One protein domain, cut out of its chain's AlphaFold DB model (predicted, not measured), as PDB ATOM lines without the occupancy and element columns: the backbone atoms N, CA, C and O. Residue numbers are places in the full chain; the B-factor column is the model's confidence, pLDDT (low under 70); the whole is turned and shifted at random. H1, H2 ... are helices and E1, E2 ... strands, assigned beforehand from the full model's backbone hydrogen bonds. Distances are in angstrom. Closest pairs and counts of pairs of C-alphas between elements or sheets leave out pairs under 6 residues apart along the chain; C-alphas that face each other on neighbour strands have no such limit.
ATOM      1  N   ASP A  15     230.091 238.550 185.682       34.81
ATOM      2  CA  ASP A  15     230.131 239.327 186.927       34.81
ATOM      3  C   ASP A  15     228.801 239.290 187.708       34.81
ATOM      4  O   ASP A  15     228.715 239.762 188.835       34.81
ATOM      5  N   TYR A  16     227.759 238.684 187.121       37.69
ATOM      6  CA  TYR A  16     226.454 238.430 187.748       37.69
ATOM      7  C   TYR A  16     226.288 236.961 188.184       37.69
ATOM      8  O   TYR A  16     225.171 236.459 188.334       37.69
ATOM      9  N   ARG A  17     227.402 236.241 188.372       38.19
ATOM     10  CA  ARG A  17     227.434 234.871 188.902       38.19
ATOM     11  C   ARG A  17     227.794 234.895 190.384       38.19
ATOM     12  O   ARG A  17     228.805 235.464 190.770       38.19
ATOM     13  N   PHE A  18     226.976 234.238 191.202       38.88
ATOM     14  CA  PHE A  18     227.192 234.118 192.644       38.88
ATOM     15  C   PHE A  18     227.788 232.743 192.973       38.88
ATOM     16  O   PHE A  18     227.302 231.733 192.470       38.88
ATOM     17  N   GLU A  19     228.804 232.700 193.837       41.06
ATOM     18  CA  GLU A  19     229.499 231.456 194.219       41.06
ATOM     19  C   GLU A  19     228.825 230.697 195.383       41.06
ATOM     20  O   GLU A  19     229.178 229.557 195.672       41.06
ATOM     21  N   GLY A  20     227.832 231.308 196.042       36.28
ATOM     22  CA  GLY A  20     227.095 230.732 197.173       36.28
ATOM     23  C   GLY A  20     225.757 230.079 196.794       36.28
ATOM     24  O   GLY A  20     225.093 230.478 195.838       36.28
ATOM     25  N   SER A  21     225.323 229.099 197.591       39.44
ATOM     26  CA  SER A  21     224.157 228.239 197.325       39.44
ATOM     27  C   SER A  21     222.798 228.758 197.838       39.44
ATOM     28  O   SER A  21     221.788 228.088 197.621       39.44
ATOM     29  N   GLU A  22     222.731 229.927 198.493       29.52
ATOM     30  CA  GLU A  22     221.546 230.351 199.265       29.52
ATOM     31  C   GLU A  22     220.778 231.598 198.765       29.52
ATOM     32  O   GLU A  22     221.295 232.548 198.160       29.52
ATOM     33  N   VAL A  23     219.469 231.583 199.037       35.25
ATOM     34  CA  VAL A  23     218.439 232.462 198.459       35.25
ATOM     35  C   VAL A  23     217.241 232.549 199.433       35.25
ATOM     36  O   VAL A  23     216.618 231.527 199.713       35.25
ATOM     37  N   TYR A  24     216.961 233.750 199.972       34.22
ATOM     38  CA  TYR A  24     216.026 234.010 201.092       34.22
ATOM     39  C   TYR A  24     214.933 235.065 200.786       34.22
ATOM     40  O   TYR A  24     215.281 236.234 200.696       34.22
ATOM     41  N   VAL A  25     213.649 234.667 200.747       37.97
ATOM     42  CA  VAL A  25     212.365 235.400 201.009       37.97
ATOM     43  C   VAL A  25     212.301 236.569 202.013       37.97
ATOM     44  O   VAL A  25     211.738 236.362 203.085       37.97
ATOM     45  N   ARG A  26     212.750 237.798 201.710       37.97
ATOM     46  CA  ARG A  26     212.297 239.028 202.406       37.97
ATOM     47  C   ARG A  26     212.072 240.227 201.472       37.97
ATOM     48  O   ARG A  26     212.875 240.502 200.582       37.97
ATOM     49  N   ARG A  27     210.997 240.982 201.744       38.19
ATOM     50  CA  ARG A  27     210.814 242.365 201.272       38.19
ATOM     51  C   ARG A  27     211.602 243.298 202.186       38.19
ATOM     52  O   ARG A  27     211.516 243.196 203.407       38.19
ATOM     53  N   ASP A  28     212.371 244.190 201.591       44.88
ATOM     54  CA  ASP A  28     213.168 245.180 202.306       44.88
ATOM     55  C   ASP A  28     212.288 246.337 202.834       44.88
ATOM     56  O   ASP A  28     211.612 246.969 202.019       44.88
ATOM     57  N   PRO A  29     212.261 246.646 204.149       47.22
ATOM     58  CA  PRO A  29     211.358 247.670 204.689       47.22
ATOM     59  C   PRO A  29     211.662 249.106 204.241       47.22
ATOM     60  O   PRO A  29     210.764 249.940 204.277       47.22
ATOM     61  N   ALA A  30     212.901 249.402 203.830       40.22
ATOM     62  CA  ALA A  30     213.326 250.749 203.440       40.22
ATOM     63  C   ALA A  30     213.318 250.966 201.917       40.22
ATOM     64  O   ALA A  30     213.127 252.086 201.455       40.22
ATOM     65  N   THR A  31     213.525 249.904 201.130       45.94
ATOM     66  CA  THR A  31     213.641 249.978 199.657       45.94
ATOM     67  C   THR A  31     212.542 249.229 198.900       45.94
ATOM     68  O   THR A  31     212.458 249.334 197.681       45.94
ATOM     69  N   GLY A  32     211.697 248.450 199.582       39.16
ATOM     70  CA  GLY A  32     210.572 247.714 198.991       39.16
ATOM     71  C   GLY A  32     210.949 246.498 198.132       39.16
ATOM     72  O   GLY A  32     210.050 245.768 197.713       39.16
ATOM     73  N   ILE A  33     212.244 246.262 197.890       41.28
ATOM     74  CA  ILE A  33     212.768 245.228 196.987       41.28
ATOM     75  C   ILE A  33     212.555 243.820 197.561       41.28
ATOM     76  O   ILE A  33     212.891 243.550 198.717       41.28
ATOM     77  N   LEU A  34     212.078 242.909 196.709       41.41
ATOM     78  CA  LEU A  34     211.998 241.470 196.967       41.41
ATOM     79  C   LEU A  34     213.329 240.777 196.653       41.41
ATOM     80  O   LEU A  34     213.880 240.910 195.562       41.41
ATOM     81  N   LYS A  35     213.821 239.988 197.601       43.19
ATOM     82  CA  LYS A  35     215.009 239.119 197.512       43.19
ATOM     83  C   LYS A  35     214.592 237.814 198.205       43.19
ATOM     84  O   LYS A  35     213.946 237.974 199.226       43.19
ATOM     85  N   LYS A  36     214.857 236.542 197.853       49.88
ATOM     86  CA  LYS A  36     215.084 235.750 196.611       49.88
ATOM     87  C   LYS A  36     214.450 234.342 196.883       49.88
ATOM     88  O   LYS A  36     214.706 233.827 197.967       49.88
ATOM     89  N   SER A  37     213.683 233.680 195.998       48.91
ATOM     90  CA  SER A  37     213.151 232.303 196.258       48.91
ATOM     91  C   SER A  37     214.179 231.188 195.961       48.91
ATOM     92  O   SER A  37     215.162 231.435 195.259       48.91
ATOM     93  N   ARG A  38     213.993 229.957 196.483       48.91
ATOM     94  CA  ARG A  38     214.941 228.817 196.335       48.91
ATOM     95  C   ARG A  38     214.931 228.170 194.934       48.91
ATOM     96  O   ARG A  38     214.756 226.965 194.789       48.91
ATOM     97  N   VAL A  39     215.143 228.974 193.892       51.75
ATOM     98  CA  VAL A  39     215.132 228.544 192.484       51.75
ATOM     99  C   VAL A  39     216.393 229.031 191.775       51.75
ATOM    100  O   VAL A  39     216.529 230.206 191.452       51.75
ATOM    101  N   THR A  40     217.331 228.116 191.527       48.50
ATOM    102  CA  THR A  40     218.658 228.432 190.962       48.50
ATOM    103  C   THR A  40     218.832 228.003 189.502       48.50
ATOM    104  O   THR A  40     219.811 228.385 188.863       48.50
ATOM    105  N   LYS A  41     217.890 227.223 188.953       50.97
ATOM    106  CA  LYS A  41     217.840 226.785 187.548       50.97
ATOM    107  C   LYS A  41     216.375 226.680 187.092       50.97
ATOM    108  O   LYS A  41     215.524 226.374 187.925       50.97
ATOM    109  N   PRO A  42     216.061 226.882 185.798       57.81
ATOM    110  CA  PRO A  42     214.775 226.478 185.234       57.81
ATOM    111  C   PRO A  42     214.567 224.952 185.334       57.81
ATOM    112  O   PRO A  42     215.557 224.217 185.289       57.81
ATOM    113  N   PRO A  43     213.314 224.460 185.388       73.88
ATOM    114  CA  PRO A  43     212.064 225.224 185.381       73.88
ATOM    115  C   PRO A  43     211.746 225.844 186.752       73.88
ATOM    116  O   PRO A  43     211.967 225.225 187.786       73.88
ATOM    117  N   VAL A  44     211.192 227.062 186.762       82.06
ATOM    118  CA  VAL A  44     210.770 227.740 188.002       82.06
ATOM    119  C   VAL A  44     209.475 227.091 188.517       82.06
ATOM    120  O   VAL A  44     208.488 227.124 187.777       82.06
ATOM    121  N   PRO A  45     209.434 226.504 189.730       86.94
ATOM    122  CA  PRO A  45     208.226 225.917 190.314       86.94
ATOM    123  C   PRO A  45     207.304 227.027 190.844       86.94
ATOM    124  O   PRO A  45     207.283 227.329 192.034       86.94
ATOM    125  N   VAL A  46     206.597 227.691 189.933       88.44
ATOM    126  CA  VAL A  46     205.719 228.837 190.222       88.44
ATOM    127  C   VAL A  46     204.502 228.423 191.046       88.44
ATOM    128  O   VAL A  46     204.065 229.169 191.909       88.44
ATOM    129  N   GLU A  47     204.031 227.201 190.828       88.50
ATOM    130  CA  GLU A  47     202.942 226.546 191.542       88.50
ATOM    131  C   GLU A  47     203.294 226.446 193.034       88.50
ATOM    132  O   GLU A  47     202.635 227.038 193.884       88.50
ATOM    133  N   ARG A  48     204.453 225.851 193.336       84.81
ATOM    134  CA  ARG A  48     204.983 225.764 194.700       84.81
ATOM    135  C   ARG A  48     205.273 227.132 195.326       84.81
ATOM    136  O   ARG A  48     205.104 227.297 196.525       84.81
ATOM    137  N   ILE A  49     205.717 228.126 194.552       85.75
ATOM    138  CA  ILE A  49     205.938 229.480 195.096       85.75
ATOM    139  C   ILE A  49     204.610 230.117 195.538       85.75
ATOM    140  O   ILE A  49     204.627 230.904 196.480       85.75
ATOM    141  N   ALA A  50     203.481 229.776 194.911       86.44
ATOM    142  CA  ALA A  50     202.159 230.178 195.383       86.44
ATOM    143  C   ALA A  50     201.781 229.433 196.680       86.44
ATOM    144  O   ALA A  50     201.491 230.081 197.687       86.44
ATOM    145  N   GLU A  51     201.913 228.101 196.696       85.69
ATOM    146  CA  GLU A  51     201.667 227.243 197.870       85.69
ATOM    147  C   GLU A  51     202.483 227.683 199.105       85.69
ATOM    148  O   GLU A  51     201.916 227.919 200.172       85.69
ATOM    149  N   ASP A  52     203.802 227.886 198.946       85.50
ATOM    150  CA  ASP A  52     204.747 228.331 199.989       85.50
ATOM    151  C   ASP A  52     204.378 229.724 200.579       85.50
ATOM    152  O   ASP A  52     204.948 230.128 201.595       85.50
ATOM    153  N   HIS A  53     203.441 230.469 199.968       83.56
ATOM    154  CA  HIS A  53     202.939 231.775 200.434       83.56
ATOM    155  C   HIS A  53     201.416 231.813 200.680       83.56
ATOM    156  O   HIS A  53     200.861 232.902 200.835       83.56
ATOM    157  N   GLY A  54     200.747 230.654 200.737       85.81
ATOM    158  CA  GLY A  54     199.315 230.548 201.047       85.81
ATOM    159  C   GLY A  54     198.367 230.923 199.902       85.81
ATOM    160  O   GLY A  54     197.203 231.212 200.157       85.81
ATOM    161  N   LEU A  55     198.846 230.933 198.654       86.62
ATOM    162  CA  LEU A  55     198.039 231.219 197.468       86.62
ATOM    163  C   LEU A  55     197.588 229.925 196.784       86.62
ATOM    164  O   LEU A  55     198.412 229.160 196.284       86.62
ATOM    165  N   ASP A  56     196.276 229.729 196.694       86.75
ATOM    166  CA  ASP A  56     195.665 228.672 195.881       86.75
ATOM    167  C   ASP A  56     195.758 229.021 194.379       86.75
ATOM    168  O   ASP A  56     195.564 230.179 193.997       86.75
ATOM    169  N   VAL A  57     196.053 228.045 193.513       90.38
ATOM    170  CA  VAL A  57     196.204 228.230 192.057       90.38
ATOM    171  C   VAL A  57     195.112 227.456 191.322       90.38
ATOM    172  O   VAL A  57     195.203 226.249 191.098       90.38
ATOM    173  N   ARG A  58     194.070 228.174 190.898       90.50
ATOM    174  CA  ARG A  58     192.846 227.607 190.322       90.50
ATOM    175  C   ARG A  58     192.891 227.650 188.795       90.50
ATOM    176  O   ARG A  58     192.749 228.713 188.188       90.50
ATOM    177  N   LEU A  59     193.064 226.481 188.174       88.69
ATOM    178  CA  LEU A  59     192.919 226.304 186.726       88.69
ATOM    179  C   LEU A  59     191.429 226.207 186.357       88.69
ATOM    180  O   LEU A  59     190.740 225.303 186.822       88.69
ATOM    181  N   ALA A  60     190.945 227.097 185.492       79.06
ATOM    182  CA  ALA A  60     189.585 227.053 184.945       79.06
ATOM    183  C   ALA A  60     189.561 227.642 183.524       79.06
ATOM    184  O   ALA A  60     190.403 228.486 183.220       79.06
ATOM    185  N   PRO A  61     188.644 227.236 182.629       80.44
ATOM    186  CA  PRO A  61     188.539 227.856 181.313       80.44
ATOM    187  C   PRO A  61     188.015 229.288 181.466       80.44
ATOM    188  O   PRO A  61     186.991 229.501 182.112       80.44
ATOM    189  N   PHE A  62     188.705 230.260 180.865       81.44
ATOM    190  CA  PHE A  62     188.208 231.633 180.737       81.44
ATOM    191  C   PHE A  62     187.994 231.975 179.262       81.44
ATOM    192  O   PHE A  62     188.785 231.569 178.404       81.44
ATOM    193  N   ASP A  63     186.942 232.739 178.985       78.94
ATOM    194  CA  ASP A  63     186.620 233.224 177.646       78.94
ATOM    195  C   ASP A  63     187.467 234.447 177.250       78.94
ATOM    196  O   ASP A  63     187.984 235.188 178.093       78.94
ATOM    197  N   GLY A  64     187.606 234.663 175.940       74.81
ATOM    198  CA  GLY A  64     188.411 235.752 175.382       74.81
ATOM    199  C   GLY A  64     189.909 235.628 175.691       74.81
ATOM    200  O   GLY A  64     190.457 234.533 175.805       74.81
ATOM    201  N   ASP A  65     190.591 236.769 175.810       79.31
ATOM    202  CA  ASP A  65     192.046 236.831 176.014       79.31
ATOM    203  C   ASP A  65     192.494 236.693 177.485       79.31
ATOM    204  O   ASP A  65     193.704 236.672 177.771       79.31
ATOM    205  N   LEU A  66     191.546 236.581 178.430       80.06
ATOM    206  CA  LEU A  66     191.844 236.537 179.860       80.06
ATOM    207  C   LEU A  66     192.774 235.360 180.167       80.06
ATOM    208  O   LEU A  66     192.457 234.191 179.945       80.06
ATOM    209  N   SER A  67     193.970 235.681 180.654       81.12
ATOM    210  CA  SER A  67     195.035 234.695 180.862       81.12
ATOM    211  C   SER A  67     195.078 234.183 182.297       81.12
ATOM    212  O   SER A  67     195.306 232.993 182.506       81.12
ATOM    213  N   GLY A  68     194.810 235.070 183.253       87.25
ATOM    214  CA  GLY A  68     194.683 234.806 184.679       87.25
ATOM    215  C   GLY A  68     194.297 236.077 185.430       87.25
ATOM    216  O   GLY A  68     194.108 237.120 184.804       87.25
ATOM    217  N   ALA A  69     194.172 235.963 186.748       84.56
ATOM    218  CA  ALA A  69     193.986 237.083 187.664       84.56
ATOM    219  C   ALA A  69     194.375 236.679 189.094       84.56
ATOM    220  O   ALA A  69     194.031 235.585 189.547       84.56
ATOM    221  N   LEU A  70     195.021 237.579 189.831       83.50
ATOM    222  CA  LEU A  70     195.109 237.528 191.289       83.50
ATOM    223  C   LEU A  70     193.804 238.041 191.922       83.50
ATOM    224  O   LEU A  70     193.458 239.208 191.764       83.50
ATOM    225  N   ILE A  71     193.106 237.210 192.692       80.94
ATOM    226  CA  ILE A  71     191.961 237.624 193.512       80.94
ATOM    227  C   ILE A  71     192.432 237.773 194.963       80.94
ATOM    228  O   ILE A  71     193.226 236.970 195.456       80.94
ATOM    229  N   ARG A  72     191.936 238.807 195.652       75.19
ATOM    230  CA  ARG A  72     192.141 239.049 197.086       75.19
ATOM    231  C   ARG A  72     190.811 239.413 197.743       75.19
ATOM    232  O   ARG A  72     190.199 240.410 197.358       75.19
ATOM    233  N   ASN A  73     190.424 238.632 198.742       71.56
ATOM    234  CA  ASN A  73     189.368 238.939 199.701       71.56
ATOM    235  C   ASN A  73     190.006 239.575 200.956       71.56
ATOM    236  O   ASN A  73     191.158 240.011 200.907       71.56
ATOM    237  N   GLU A  74     189.273 239.664 202.067       67.94
ATOM    238  CA  GLU A  74     189.807 240.230 203.318       67.94
ATOM    239  C   GLU A  74     190.747 239.243 204.041       67.94
ATOM    240  O   GLU A  74     191.816 239.656 204.486       67.94
ATOM    241  N   ASP A  75     190.416 237.944 204.039       70.56
ATOM    242  CA  ASP A  75     191.210 236.878 204.684       70.56
ATOM    243  C   ASP A  75     191.970 235.950 203.706       70.56
ATOM    244  O   ASP A  75     192.903 235.256 204.107       70.56
ATOM    245  N   GLU A  76     191.588 235.916 202.423       75.00
ATOM    246  CA  GLU A  76     192.088 234.945 201.430       75.00
ATOM    247  C   GLU A  76     192.635 235.602 200.156       75.00
ATOM    248  O   GLU A  76     192.152 236.647 199.714       75.00
ATOM    249  N   ALA A  77     193.581 234.937 199.486       79.62
ATOM    250  CA  ALA A  77     194.031 235.299 198.143       79.62
ATOM    251  C   ALA A  77     194.286 234.051 197.281       79.62
ATOM    252  O   ALA A  77     194.795 233.041 197.765       79.62
ATOM    253  N   TYR A  78     193.944 234.119 195.992       86.38
ATOM    254  CA  TYR A  78     194.127 233.013 195.048       86.38
ATOM    255  C   TYR A  78     194.432 233.509 193.630       86.38
ATOM    256  O   TYR A  78     194.055 234.611 193.238       86.38
ATOM    257  N   ILE A  79     195.120 232.680 192.850       87.25
ATOM    258  CA  ILE A  79     195.500 232.938 191.461       87.25
ATOM    259  C   ILE A  79     194.580 232.119 190.550       87.25
ATOM    260  O   ILE A  79     194.675 230.895 190.499       87.25
ATOM    261  N   GLY A  80     193.699 232.783 189.806       88.69
ATOM    262  CA  GLY A  80     192.965 232.171 188.697       88.69
ATOM    263  C   GLY A  80     193.828 232.112 187.434       88.69
ATOM    264  O   GLY A  80     194.508 233.084 187.109       88.69
ATOM    265  N   VAL A  81     193.793 231.000 186.696       89.31
ATOM    266  CA  VAL A  81     194.568 230.805 185.455       89.31
ATOM    267  C   VAL A  81     193.711 230.117 184.396       89.31
ATOM    268  O   VAL A  81     193.069 229.106 184.679       89.31
ATOM    269  N   ASN A  82     193.755 230.620 183.161       89.88
ATOM    270  CA  ASN A  82     192.992 230.049 182.056       89.88
ATOM    271  C   ASN A  82     193.544 228.669 181.646       89.88
ATOM    272  O   ASN A  82     194.616 228.568 181.037       89.88
ATOM    273  N   SER A  83     192.800 227.603 181.952       92.31
ATOM    274  CA  SER A  83     193.187 226.216 181.666       92.31
ATOM    275  C   SER A  83     193.270 225.907 180.169       92.31
ATOM    276  O   SER A  83     193.988 224.990 179.777       92.31
ATOM    277  N   SER A  84     192.581 226.679 179.323       91.31
ATOM    278  CA  SER A  84     192.588 226.529 177.861       91.31
ATOM    279  C   SER A  84     193.914 226.962 177.219       91.31
ATOM    280  O   SER A  84     194.168 226.684 176.046       91.31
ATOM    281  N   HIS A  85     194.791 227.641 177.964       89.44
ATOM    282  CA  HIS A  85     196.109 228.043 177.486       89.44
ATOM    283  C   HIS A  85     197.156 226.932 177.631       89.44
ATOM    284  O   HIS A  85     197.159 226.178 178.596       89.44
ATOM    285  N   HIS A  86     198.110 226.872 176.693       94.31
ATOM    286  CA  HIS A  86     199.235 225.929 176.744       94.31
ATOM    287  C   HIS A  86     200.014 226.050 178.077       94.31
ATOM    288  O   HIS A  86     200.259 227.183 178.503       94.31
ATOM    289  N   PRO A  87     200.498 224.954 178.704       90.94
ATOM    290  CA  PRO A  87     201.123 224.995 180.035       90.94
ATOM    291  C   PRO A  87     202.256 226.018 180.206       90.94
ATOM    292  O   PRO A  87     202.392 226.626 181.260       90.94
ATOM    293  N   HIS A  88     203.045 226.300 179.162       87.00
ATOM    294  CA  HIS A  88     204.057 227.371 179.220       87.00
ATOM    295  C   HIS A  88     203.457 228.777 179.441       87.00
ATOM    296  O   HIS A  88     204.070 229.592 180.126       87.00
ATOM    297  N   ARG A  89     202.266 229.066 178.890       89.38
ATOM    298  CA  ARG A  89     201.526 230.323 179.112       89.38
ATOM    299  C   ARG A  89     200.869 230.329 180.493       89.38
ATOM    300  O   ARG A  89     200.990 231.337 181.174       89.38
ATOM    301  N   GLN A  90     200.295 229.208 180.945       91.56
ATOM    302  CA  GLN A  90     199.784 229.070 182.321       91.56
ATOM    303  C   GLN A  90     200.877 229.398 183.355       91.56
ATOM    304  O   GLN A  90     200.686 230.248 184.219       91.56
ATOM    305  N   ARG A  91     202.073 228.812 183.210       92.12
ATOM    306  CA  ARG A  91     203.220 229.064 184.102       92.12
ATOM    307  C   ARG A  91     203.735 230.501 184.052       92.12
ATOM    308  O   ARG A  91     204.152 231.032 185.078       92.12
ATOM    309  N   PHE A  92     203.702 231.135 182.879       87.81
ATOM    310  CA  PHE A  92     204.011 232.559 182.749       87.81
ATOM    311  C   PHE A  92     202.976 233.424 183.484       87.81
ATOM    312  O   PHE A  92     203.358 234.340 184.204       87.81
ATOM    313  N   THR A  93     201.686 233.098 183.370       90.62
ATOM    314  CA  THR A  93     200.613 233.766 184.115       90.62
ATOM    315  C   THR A  93     200.778 233.606 185.624       90.62
ATOM    316  O   THR A  93     200.753 234.611 186.321       90.62
ATOM    317  N   ILE A  94     201.042 232.403 186.148       90.25
ATOM    318  CA  ILE A  94     201.263 232.214 187.597       90.25
ATOM    319  C   ILE A  94     202.453 233.068 188.074       90.25
ATOM    320  O   ILE A  94     202.361 233.728 189.104       90.25
ATOM    321  N   ALA A  95     203.544 233.144 187.301       87.25
ATOM    322  CA  ALA A  95     204.665 234.040 187.607       87.25
ATOM    323  C   ALA A  95     204.285 235.537 187.579       87.25
ATOM    324  O   ALA A  95     204.839 236.318 188.354       87.25
ATOM    325  N   HIS A  96     203.363 235.940 186.699       86.56
ATOM    326  CA  HIS A  96     202.860 237.311 186.587       86.56
ATOM    327  C   HIS A  96     201.972 237.687 187.784       86.56
ATOM    328  O   HIS A  96     202.229 238.694 188.442       86.56
ATOM    329  N   GLU A  97     201.004 236.840 188.142       89.31
ATOM    330  CA  GLU A  97     200.129 237.069 189.300       89.31
ATOM    331  C   GLU A  97     200.897 237.002 190.632       89.31
ATOM    332  O   GLU A  97     200.621 237.781 191.545       89.31
ATOM    333  N   LEU A  98     201.937 236.164 190.737       84.88
ATOM    334  CA  LEU A  98     202.875 236.195 191.866       84.88
ATOM    335  C   LEU A  98     203.645 237.520 191.952       84.88
ATOM    336  O   LEU A  98     203.846 238.045 193.048       84.88
ATOM    337  N   ALA A  99     204.067 238.094 190.821       82.06
ATOM    338  CA  ALA A  99     204.716 239.402 190.817       82.06
ATOM    339  C   ALA A  99     203.758 240.499 191.316       82.06
ATOM    340  O   ALA A  99     204.152 241.293 192.174       82.06
ATOM    341  N   HIS A 100     202.490 240.490 190.881       82.25
ATOM    342  CA  HIS A 100     201.444 241.370 191.430       82.25
ATOM    343  C   HIS A 100     201.232 241.156 192.928       82.25
ATOM    344  O   HIS A 100     201.151 242.127 193.686       82.25
ATOM    345  N   TYR A 101     201.203 239.899 193.380       82.06
ATOM    346  CA  TYR A 101     201.005 239.574 194.788       82.06
ATOM    347  C   TYR A 101     202.089 240.189 195.681       82.06
ATOM    348  O   TYR A 101     201.764 240.848 196.671       82.06
ATOM    349  N   PHE A 102     203.363 240.028 195.314       80.50
ATOM    350  CA  PHE A 102     204.481 240.483 196.141       80.50
ATOM    351  C   PHE A 102     204.836 241.973 195.981       80.50
ATOM    352  O   PHE A 102     205.298 242.590 196.943       80.50
ATOM    353  N   LEU A 103     204.674 242.557 194.786       77.38
ATOM    354  CA  LEU A 103     205.081 243.946 194.508       77.38
ATOM    355  C   LEU A 103     203.966 244.964 194.779       77.38
ATOM    356  O   LEU A 103     204.254 246.104 195.152       77.38
ATOM    357  N   HIS A 104     202.700 244.572 194.613       70.94
ATOM    358  CA  HIS A 104     201.565 245.493 194.582       70.94
ATOM    359  C   HIS A 104     200.561 245.200 195.703       70.94
ATOM    360  O   HIS A 104     199.454 244.707 195.484       70.94
TER     361      HIS A 104
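Overview. This is residues 15 to 104 of the 115 residues of the protein "Peptidase_M78 domain-containing protein" of Acidobacteria bacterium (UniProt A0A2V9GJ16). A long loose arm, residues 15 to 45, leads into two layers: helices H1 and H2 on one face of a small three-stranded sheet. The 90 printed residues run H1, E1, E2, E3, H2; the mixed sheet's order is E1, E3, E2. The class is mixed, helices and strands, with under half of the residues in named elements. It is only just loose, close to compact, radius of gyration of the C-alphas 14.7 A, spanning 45 by 31 by 19 A.

Arrangement. H1, residues 46 to 51, touches H2, residues 87 to 103, by residues 91 to 98 alone, closest C-alphas Val 46 and Ala 95, 5.9 A, at a steep tilt of 52 degrees, the same way. E1, residues 56 to 60, is parallel to E3, residues 77 to 82; N 58 and O 79 are 2.8 A apart. E2, residues 68 to 72, and E3 form an antiparallel hairpin; N 69 and O 80 are 2.9 A apart. H2 is on the sheet, height 8.7 A, over E3 and E2; its closest C-alpha pair with E2 is Glu 97 and Leu 70, 5.4 A. In H1 and H2 every O i to N i+4 pair is within hydrogen-bond range.

Along the chain. H1, 8.8 A, begins at C-alpha 46 (205.719, 228.837, 190.222). E1 measures 12.6 A, E2 13.4 A and E3 17.0 A. H2, 24.2 A, ends at C-alpha 103 (205.081, 243.946, 194.508).

Size, cuts and confidence. The farthest C-alphas, Glu 19 and Asp 63, are 46.0 A apart. The printed part has no cut; no link between named elements is long. Residues 15 to 42 and 74 have pLDDT under 70.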